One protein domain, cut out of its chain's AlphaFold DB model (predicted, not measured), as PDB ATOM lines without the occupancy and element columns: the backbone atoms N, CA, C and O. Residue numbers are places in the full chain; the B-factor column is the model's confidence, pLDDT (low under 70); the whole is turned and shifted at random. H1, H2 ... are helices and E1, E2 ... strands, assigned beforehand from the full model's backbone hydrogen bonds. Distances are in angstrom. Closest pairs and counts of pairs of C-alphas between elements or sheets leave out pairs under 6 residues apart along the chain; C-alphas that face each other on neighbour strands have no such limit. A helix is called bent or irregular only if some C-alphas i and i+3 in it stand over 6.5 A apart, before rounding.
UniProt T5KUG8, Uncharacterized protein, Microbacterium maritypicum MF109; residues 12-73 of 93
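AT A GLANCE: This is residues 12 to 73 of the 93 residues of an uncharacterized protein of Microbacterium maritypicum MF109 (UniProt T5KUG8). A small three-stranded sheet, E3, E4 and E5, has the helix H1 packed over one face, and a two-stranded hairpin, E1 and E2, reaches away past the E3 edge, with E1 close to the start of the helix at Thr 16 and Pro 32 and E2 close to E3 at Cys 30 and Ser 51. The printed part has 62 residues with five named strands and one named helix, in the order E1 E2 H1 E3 E4 E5, and its class is mixed, helices and strands. The larger sheet has the order E3 - E4 - E5, the smaller E1 - E2, and both are antiparallel. The whole is compact, with a radius of gyration of the C-alphas of 11.5 A, and the C-alphas span 35 by 28 by 16 A.

HOW THE PARTS SIT: Begin at E4, residues 60 to 64, the inner strand between the edge strands E3, residues 48 to 52, and E5, residues 69 to 72. They make a meander, each strand the antiparallel neighbour of the one before. Between E3 and E4, a hairpin at 170 degrees, find N 49 and O 63 at 2.8 A. Between E4 and E5, a hairpin at 155 degrees, N 70 and O 62 are 2.8 A apart. Now look to H1, residues 32 to 43, which is on this sheet at a height of 9.6 A over it, making two layers, helix on one face of a sheet. It lies over E4 and runs along the strands, at 21 degrees to E4 on the local plane; it is only just not over E3, on which 2 of its 12 C-alphas fall. The closest C-alphas of H1 and E3 are those of Asn 42 and Thr 48, 6.4 A apart. H1 is irregular, with C-alphas 33 and 36 at 7.8 A, and 6 of 8 O i to N i+4 pairs are within hydrogen-bond range. E1, residues 16 to 20, and E2, residues 26 to 30, form a hairpin at 151 degrees, with N 18 and O 28 at 2.8 A. The closest C-alphas of E1 and H1 are those of Thr 16 and Pro 32, 5.5 A; those of E2 and E3 are Cys 30 and Ser 51, 6.1 A. E1 is apart from E3, E4 and E5.

IN THESE COORDINATES: Find C-alpha 48 at (218.553, -47.589, -32.814), where E3 begins its 11.1 A; E4 measures 13.3 A and E5 9.9 A, ending at C-alpha 72, (212.735, -36.364, -25.979). H1 runs 16.6 A from C-alpha 32 at (216.416, -47.882, -18.084). E1 is 11.4 A long and E2 10.7 A.

THE WHOLE: Look for the two C-alphas farthest apart at Ser 23 and Ala 73, 36.2 A. The printed part has no cut, and no link is long. Mean pLDDT of the printed part is 93.5, and no printed residue is under 70.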
ATOM      1  N   GLU A  12     227.108 -48.307 -16.502       70.12
ATOM      2  CA  GLU A  12     226.932 -49.451 -17.405       70.12
ATOM      3  C   GLU A  12     226.265 -50.644 -16.711       70.12
ATOM      4  O   GLU A  12     225.452 -51.328 -17.326       70.12
ATOM      5  N   ALA A  13     226.534 -50.860 -15.417       77.31
ATOM      6  CA  ALA A  13     225.906 -51.937 -14.651       77.31
ATOM      7  C   ALA A  13     224.393 -51.729 -14.461       77.31
ATOM      8  O   ALA A  13     223.657 -52.699 -14.293       77.31
ATOM      9  N   ALA A  14     223.930 -50.478 -14.526       81.12
ATOM     10  CA  ALA A  14     222.519 -50.120 -14.426       81.12
ATOM     11  C   ALA A  14     221.772 -50.180 -15.775       81.12
ATOM     12  O   ALA A  14     220.561 -49.965 -15.811       81.12
ATOM     13  N   MET A  15     222.454 -50.449 -16.897       88.25
ATOM     14  CA  MET A  15     221.813 -50.477 -18.215       88.25
ATOM     15  C   MET A  15     220.896 -51.689 -18.404       88.25
ATOM     16  O   MET A  15     221.165 -52.803 -17.961       88.25
ATOM     17  N   THR A  16     219.810 -51.475 -19.145       93.31
ATOM     18  CA  THR A  16     218.908 -52.536 -19.600       93.31
ATOM     19  C   THR A  16     219.400 -53.105 -20.929       93.31
ATOM     20  O   THR A  16     219.681 -52.357 -21.865       93.31
ATOM     21  N   VAL A  17     219.460 -54.434 -21.030       94.94
ATOM     22  CA  VAL A  17     219.701 -55.137 -22.297       94.94
ATOM     23  C   VAL A  17     218.380 -55.259 -23.052       94.94
ATOM     24  O   VAL A  17     217.452 -55.893 -22.554       94.94
ATOM     25  N   ILE A  18     218.308 -54.668 -24.244       95.94
ATOM     26  CA  ILE A  18     217.122 -54.687 -25.113       95.94
ATOM     27  C   ILE A  18     217.161 -55.892 -26.055       95.94
ATOM     28  O   ILE A  18     216.162 -56.589 -26.210       95.94
ATOM     29  N   GLU A  19     218.326 -56.173 -26.642       94.38
ATOM     30  CA  GLU A  19     218.519 -57.259 -27.608       94.38
ATOM     31  C   GLU A  19     219.776 -58.072 -27.304       94.38
ATOM     32  O   GLU A  19     220.730 -57.592 -26.676       94.38
ATOM     33  N   ARG A  20     219.760 -59.326 -27.761       94.69
ATOM     34  CA  ARG A  20     220.878 -60.266 -27.702       94.69
ATOM     35  C   ARG A  20     221.059 -60.930 -29.062       94.69
ATOM     36  O   ARG A  20     220.077 -61.143 -29.769       94.69
ATOM     37  N   ASP A  21     222.296 -61.275 -29.399       94.88
ATOM     38  CA  ASP A  21     222.595 -62.104 -30.567       94.88
ATOM     39  C   ASP A  21     222.230 -63.584 -30.339       94.88
ATOM     40  O   ASP A  21     221.816 -63.992 -29.250       94.88
ATOM     41  N   GLU A  22     222.425 -64.405 -31.372       96.12
ATOM     42  CA  GLU A  22     222.163 -65.853 -31.346       96.12
ATOM     43  C   GLU A  22     222.985 -66.606 -30.287       96.12
ATOM     44  O   GLU A  22     222.572 -67.661 -29.811       96.12
ATOM     45  N   SER A  23     224.137 -66.060 -29.884       96.25
ATOM     46  CA  SER A  23     224.983 -66.620 -28.825       96.25
ATOM     47  C   SER A  23     224.576 -66.155 -27.419       96.25
ATOM     48  O   SER A  23     225.204 -66.532 -26.428       96.25
ATOM     49  N   GLY A  24     223.527 -65.333 -27.321       93.88
ATOM     50  CA  GLY A  24     223.022 -64.754 -26.080       93.88
ATOM     51  C   GLY A  24     223.791 -63.518 -25.613       93.88
ATOM     52  O   GLY A  24     223.516 -63.012 -24.515       93.88
ATOM     53  N   ARG A  25     224.739 -63.002 -26.406       94.00
ATOM     54  CA  ARG A  25     225.503 -61.804 -26.043       94.00
ATOM     55  C   ARG A  25     224.633 -60.564 -26.228       94.00
ATOM     56  O   ARG A  25     224.013 -60.416 -27.275       94.00
ATOM     57  N   PRO A  26     224.582 -59.664 -25.236       91.81
ATOM     58  CA  PRO A  26     223.900 -58.384 -25.373       91.81
ATOM     59  C   PRO A  26     224.407 -57.561 -26.570       91.81
ATOM     60  O   PRO A  26     225.605 -57.299 -26.655       91.81
ATOM     61  N   THR A  27     223.508 -57.104 -27.443       92.94
ATOM     62  CA  THR A  27     223.836 -56.301 -28.641       92.94
ATOM     63  C   THR A  27     223.315 -54.869 -28.574       92.94
ATOM     64  O   THR A  27     223.918 -53.978 -29.162       92.94
ATOM     65  N   VAL A  28     222.228 -54.630 -27.834       93.19
ATOM     66  CA  VAL A  28     221.651 -53.292 -27.636       93.19
ATOM     67  C   VAL A  28     221.456 -53.043 -26.150       93.19
ATOM     68  O   VAL A  28     220.705 -53.767 -25.489       93.19
ATOM     69  N   TRP A  29     222.146 -52.034 -25.618       93.25
ATOM     70  CA  TRP A  29     222.036 -51.595 -24.222       93.25
ATOM     71  C   TRP A  29     221.443 -50.195 -24.175       93.25
ATOM     72  O   TRP A  29     221.632 -49.390 -25.089       93.25
ATOM     73  N   CYS A  30     220.713 -49.910 -23.107       93.81
ATOM     74  CA  CYS A  30     219.969 -48.672 -22.980       93.81
ATOM     75  C   CYS A  30     219.871 -48.240 -21.515       93.81
ATOM     76  O   CYS A  30     219.732 -49.077 -20.622       93.81
ATOM     77  N   ASP A  31     219.870 -46.929 -21.267       93.12
ATOM     78  CA  ASP A  31     219.501 -46.398 -19.953       93.12
ATOM     79  C   ASP A  31     218.045 -46.827 -19.625       93.12
ATOM     80  O   ASP A  31     217.159 -46.640 -20.472       93.12
ATOM     81  N   PRO A  32     217.745 -47.352 -18.417       91.38
ATOM     82  CA  PRO A  32     216.416 -47.882 -18.084       91.38
ATOM     83  C   PRO A  32     215.272 -46.885 -18.305       91.38
ATOM     84  O   PRO A  32     214.175 -47.268 -18.705       91.38
ATOM     85  N   CYS A  33     215.531 -45.589 -18.097       91.62
ATOM     86  CA  CYS A  33     214.534 -44.528 -18.238       91.62
ATOM     87  C   CYS A  33     213.922 -44.409 -19.637       91.62
ATOM     88  O   CYS A  33     212.800 -43.924 -19.751       91.62
ATOM     89  N   ILE A  34     214.644 -44.808 -20.687       94.12
ATOM     90  CA  ILE A  34     214.159 -44.742 -22.074       94.12
ATOM     91  C   ILE A  34     214.088 -46.125 -22.738       94.12
ATOM     92  O   ILE A  34     213.734 -46.222 -23.912       94.12
ATOM     93  N   ALA A  35     214.350 -47.198 -21.983       95.81
ATOM     94  CA  ALA A  35     214.310 -48.575 -22.471       95.81
ATOM     95  C   ALA A  35     212.972 -48.961 -23.137       95.81
ATOM     96  O   ALA A  35     213.024 -49.567 -24.207       95.81
ATOM     97  N   PRO A  36     211.784 -48.572 -22.619       95.94
ATOM     98  CA  PRO A  36     210.521 -48.870 -23.301       95.94
ATOM     99  C   PRO A  36     210.412 -48.229 -24.689       95.94
ATOM    100  O   PRO A  36     209.876 -48.837 -25.610       95.94
ATOM    101  N   ILE A  37     210.946 -47.014 -24.857       96.50
ATOM    102  CA  ILE A  37     210.902 -46.281 -26.128       96.50
ATOM    103  C   ILE A  37     211.863 -46.922 -27.127       96.50
ATOM    104  O   ILE A  37     211.477 -47.197 -28.259       96.50
ATOM    105  N   VAL A  38     213.095 -47.209 -26.696       97.44
ATOM    106  CA  VAL A  38     214.093 -47.896 -27.528       97.44
ATOM    107  C   VAL A  38     213.589 -49.275 -27.956       97.44
ATOM    108  O   VAL A  38     213.653 -49.608 -29.137       97.44
ATOM    109  N   GLY A  39     213.013 -50.046 -27.027       97.50
ATOM    110  CA  GLY A  39     212.414 -51.346 -27.327       97.50
ATOM    111  C   GLY A  39     211.270 -51.254 -28.339       97.50
ATOM    112  O   GLY A  39     211.225 -52.044 -29.277       97.50
ATOM    113  N   ALA A  40     210.378 -50.267 -28.201       97.81
ATOM    114  CA  ALA A  40     209.279 -50.059 -29.144       97.81
ATOM    115  C   ALA A  40     209.766 -49.669 -30.551       97.81
ATOM    116  O   ALA A  40     209.241 -50.181 -31.539       97.81
ATOM    117  N   LEU A  41     210.776 -48.798 -30.650       97.62
ATOM    118  CA  LEU A  41     211.373 -48.405 -31.931       97.62
ATOM    119  C   LEU A  41     211.992 -49.610 -32.643       97.62
ATOM    120  O   LEU A  41     211.642 -49.889 -33.791       97.62
ATOM    121  N   ASN A  42     212.840 -50.364 -31.939       97.06
ATOM    122  CA  ASN A  42     213.490 -51.542 -32.500       97.06
ATOM    123  C   ASN A  42     212.466 -52.616 -32.911       97.06
ATOM    124  O   ASN A  42     212.553 -53.148 -34.017       97.06
ATOM    125  N   ALA A  43     211.452 -52.882 -32.078       96.81
ATOM    126  CA  ALA A  43     210.368 -53.813 -32.405       96.81
ATOM    127  C   ALA A  43     209.526 -53.354 -33.613       96.81
ATOM    128  O   ALA A  43     208.982 -54.183 -34.339       96.81
ATOM    129  N   GLY A  44     209.438 -52.042 -33.848       96.94
ATOM    130  CA  GLY A  44     208.783 -51.438 -35.009       96.94
ATOM    131  C   GLY A  44     209.641 -51.380 -36.278       96.94
ATOM    132  O   GLY A  44     209.206 -50.785 -37.262       96.94
ATOM    133  N   GLY A  45     210.853 -51.949 -36.273       96.94
ATOM    134  CA  GLY A  45     211.784 -51.909 -37.409       96.94
ATOM    135  C   GLY A  45     212.532 -50.580 -37.568       96.94
ATOM    136  O   GLY A  45     213.198 -50.360 -38.578       96.94
ATOM    137  N   ILE A  46     212.443 -49.686 -36.580       97.38
ATOM    138  CA  ILE A  46     213.194 -48.430 -36.530       97.38
ATOM    139  C   ILE A  46     214.387 -48.654 -35.602       97.38
ATOM    140  O   ILE A  46     214.347 -48.349 -34.412       97.38
ATOM    141  N   HIS A  47     215.445 -49.246 -36.148       96.69
ATOM    142  CA  HIS A  47     216.589 -49.664 -35.346       96.69
ATOM    143  C   HIS A  47     217.383 -48.473 -34.802       96.69
ATOM    144  O   HIS A  47     217.686 -47.504 -35.505       96.69
ATOM    145  N   THR A  48     217.744 -48.574 -33.530       97.50
ATOM    146  CA  THR A  48     218.553 -47.589 -32.814       97.50
ATOM    147  C   THR A  48     220.045 -47.918 -32.910       97.50
ATOM    148  O   THR A  48     220.437 -49.080 -32.947       97.50
ATOM    149  N   ILE A  49     220.887 -46.883 -32.953       96.50
ATOM    150  CA  ILE A  49     222.360 -47.008 -32.955       96.50
ATOM    151  C   ILE A  49     223.007 -46.454 -31.684       96.50
ATOM    152  O   ILE A  49     224.140 -46.798 -31.360       96.50
ATOM    153  N   ALA A  50     222.301 -45.575 -30.976       95.12
ATOM    154  CA  ALA A  50     222.745 -44.982 -29.726       95.12
ATOM    155  C   ALA A  50     221.528 -44.487 -28.946       95.12
ATOM    156  O   ALA A  50     220.551 -44.022 -29.536       95.12
ATOM    157  N   SER A  51     221.595 -44.539 -27.620       95.62
ATOM    158  CA  SER A  51     220.572 -43.948 -26.763       95.62
ATOM    159  C   SER A  51     221.185 -43.415 -25.471       95.62
ATOM    160  O   SER A  51     222.160 -43.954 -24.949       95.62
ATOM    161  N   CYS A  52     220.638 -42.312 -24.970       93.69
ATOM    162  CA  CYS A  52     221.003 -41.737 -23.683       93.69
ATOM    163  C   CYS A  52     219.780 -41.034 -23.114       93.69
ATOM    164  O   CYS A  52     219.171 -40.210 -23.796       93.69
ATOM    165  N   CYS A  53     219.437 -41.318 -21.862       91.88
ATOM    166  CA  CYS A  53     218.324 -40.637 -21.209       91.88
ATOM    167  C   CYS A  53     218.674 -39.206 -20.753       91.88
ATOM    168  O   CYS A  53     217.851 -38.534 -20.147       91.88
ATOM    169  N   GLY A  54     219.908 -38.741 -20.973       90.00
ATOM    170  CA  GLY A  54     220.345 -37.388 -20.610       90.00
ATOM    171  C   GLY A  54     220.672 -37.190 -19.124       90.00
ATOM    172  O   GLY A  54     221.156 -36.130 -18.732       90.00
ATOM    173  N   HIS A  55     220.489 -38.223 -18.298       86.50
ATOM    174  CA  HIS A  55     220.907 -38.295 -16.892       86.50
ATOM    175  C   HIS A  55     220.468 -37.106 -16.022       86.50
ATOM    176  O   HIS A  55     221.258 -36.593 -15.222       86.50
ATOM    177  N   GLY A  56     219.255 -36.596 -16.273       81.69
ATOM    178  CA  GLY A  56     218.678 -35.432 -15.586       81.69
ATOM    179  C   GLY A  56     219.374 -34.098 -15.882       81.69
ATOM    180  O   GLY A  56     219.041 -33.091 -15.268       81.69
ATOM    181  N   ARG A  57     220.348 -34.093 -16.798       85.44
ATOM    182  CA  ARG A  57     221.194 -32.941 -17.141       85.44
ATOM    183  C   ARG A  57     220.932 -32.414 -18.544       85.44
ATOM    184  O   ARG A  57     221.121 -31.231 -18.788       85.44
ATOM    185  N   ASN A  58     220.518 -33.296 -19.444       87.56
ATOM    186  CA  ASN A  58     220.202 -32.993 -20.830       87.56
ATOM    187  C   ASN A  58     218.896 -33.690 -21.214       87.56
ATOM    188  O   ASN A  58     218.453 -34.609 -20.518       87.56
ATOM    189  N   ASP A  59     218.327 -33.296 -22.348       91.81
ATOM    190  CA  ASP A  59     217.248 -34.049 -22.979       91.81
ATOM    191  C   ASP A  59     217.710 -35.463 -23.349       91.81
ATOM    192  O   ASP A  59     218.903 -35.727 -23.550       91.81
ATOM    193  N   SER A  60     216.759 -36.391 -23.456       94.00
ATOM    194  CA  SER A  60     217.093 -37.715 -23.974       94.00
ATOM    195  C   SER A  60     217.304 -37.671 -25.472       94.00
ATOM    196  O   SER A  60     216.573 -36.999 -26.197       94.00
ATOM    197  N   THR A  61     218.251 -38.470 -25.939       96.62
ATOM    198  CA  THR A  61     218.599 -38.573 -27.353       96.62
ATOM    199  C   THR A  61     218.619 -40.029 -27.781       96.62
ATOM    200  O   THR A  61     219.201 -40.866 -27.087       96.62
ATOM    201  N   ILE A  62     218.040 -40.321 -28.943       97.88
ATOM    202  CA  ILE A  62     218.086 -41.637 -29.584       97.88
ATOM    203  C   ILE A  62     218.541 -41.442 -31.033       97.88
ATOM    204  O   ILE A  62     217.871 -40.761 -31.806       97.88
ATOM    205  N   GLY A  63     219.680 -42.030 -31.396       98.06
ATOM    206  CA  GLY A  63     220.161 -42.080 -32.776       98.06
ATOM    207  C   GLY A  63     219.566 -43.280 -33.507       98.06
ATOM    208  O   GLY A  63     219.526 -44.379 -32.947       98.06
ATOM    209  N   LEU A  64     219.122 -43.082 -34.747       97.94
ATOM    210  CA  LEU A  64     218.509 -44.110 -35.593       97.94
ATOM    211  C   LEU A  64     219.458 -44.533 -36.725       97.94
ATOM    212  O   LEU A  64     220.268 -43.732 -37.199       97.94
ATOM    213  N   THR A  65     219.348 -45.780 -37.190       97.62
ATOM    214  CA  THR A  65     220.186 -46.320 -38.281       97.62
ATOM    215  C   THR A  65     220.012 -45.586 -39.610       97.62
ATOM    216  O   THR A  65     220.905 -45.627 -40.452       97.62
ATOM    217  N   ASP A  66     218.893 -44.885 -39.798       96.31
ATOM    218  CA  ASP A  66     218.595 -44.110 -41.004       96.31
ATOM    219  C   ASP A  66     219.149 -42.674 -40.988       96.31
ATOM    220  O   ASP A  66     218.843 -41.875 -41.873       96.31
ATOM    221  N   GLY A  67     219.972 -42.339 -39.992       96.88
ATOM    222  CA  GLY A  67     220.657 -41.050 -39.891       96.88
ATOM    223  C   GLY A  67     219.864 -39.958 -39.171       96.88
ATOM    224  O   GLY A  67     220.342 -38.825 -39.080       96.88
ATOM    225  N   ARG A  68     218.677 -40.263 -38.636       97.88
ATOM    226  CA  ARG A  68     217.891 -39.324 -37.822       97.88
ATOM    227  C   ARG A  68     218.236 -39.417 -36.335       97.88
ATOM    228  O   ARG A  68     218.710 -40.439 -35.842       97.88
ATOM    229  N   TRP A  69     217.926 -38.342 -35.614       97.38
ATOM    230  CA  TRP A  69     217.991 -38.273 -34.155       97.38
ATOM    231  C   TRP A  69     216.625 -37.889 -33.599       97.38
ATOM    232  O   TRP A  69     216.018 -36.918 -34.046       97.38
ATOM    233  N   LEU A  70     216.158 -38.644 -32.611       97.19
ATOM    234  CA  LEU A  70     215.006 -38.275 -31.801       97.19
ATOM    235  C   LEU A  70     215.503 -37.608 -30.524       97.19
ATOM    236  O   LEU A  70     216.397 -38.130 -29.855       97.19
ATOM    237  N   VAL A  71     214.894 -36.476 -30.185       95.62
ATOM    238  CA  VAL A  71     215.108 -35.780 -28.915       95.62
ATOM    239  C   VAL A  71     213.806 -35.840 -28.132       95.62
ATOM    240  O   VAL A  71     212.759 -35.439 -28.641       95.62
ATOM    241  N   ILE A  72     213.865 -36.361 -26.908       91.50
ATOM    242  CA  ILE A  72     212.735 -36.364 -25.979       91.50
ATOM    243  C   ILE A  72     213.024 -35.277 -24.956       91.50
ATOM    244  O   ILE A  72     213.827 -35.467 -24.038       91.50
ATOM    245  N   ALA A  73     212.384 -34.134 -25.169       86.50
ATOM    246  CA  ALA A  73     212.436 -33.011 -24.255       86.50
ATOM    247  C   ALA A  73     211.435 -33.216 -23.116       86.50
ATOM    248  O   ALA A  73     210.349 -33.773 -23.313       86.50
TER     249      ALA A  73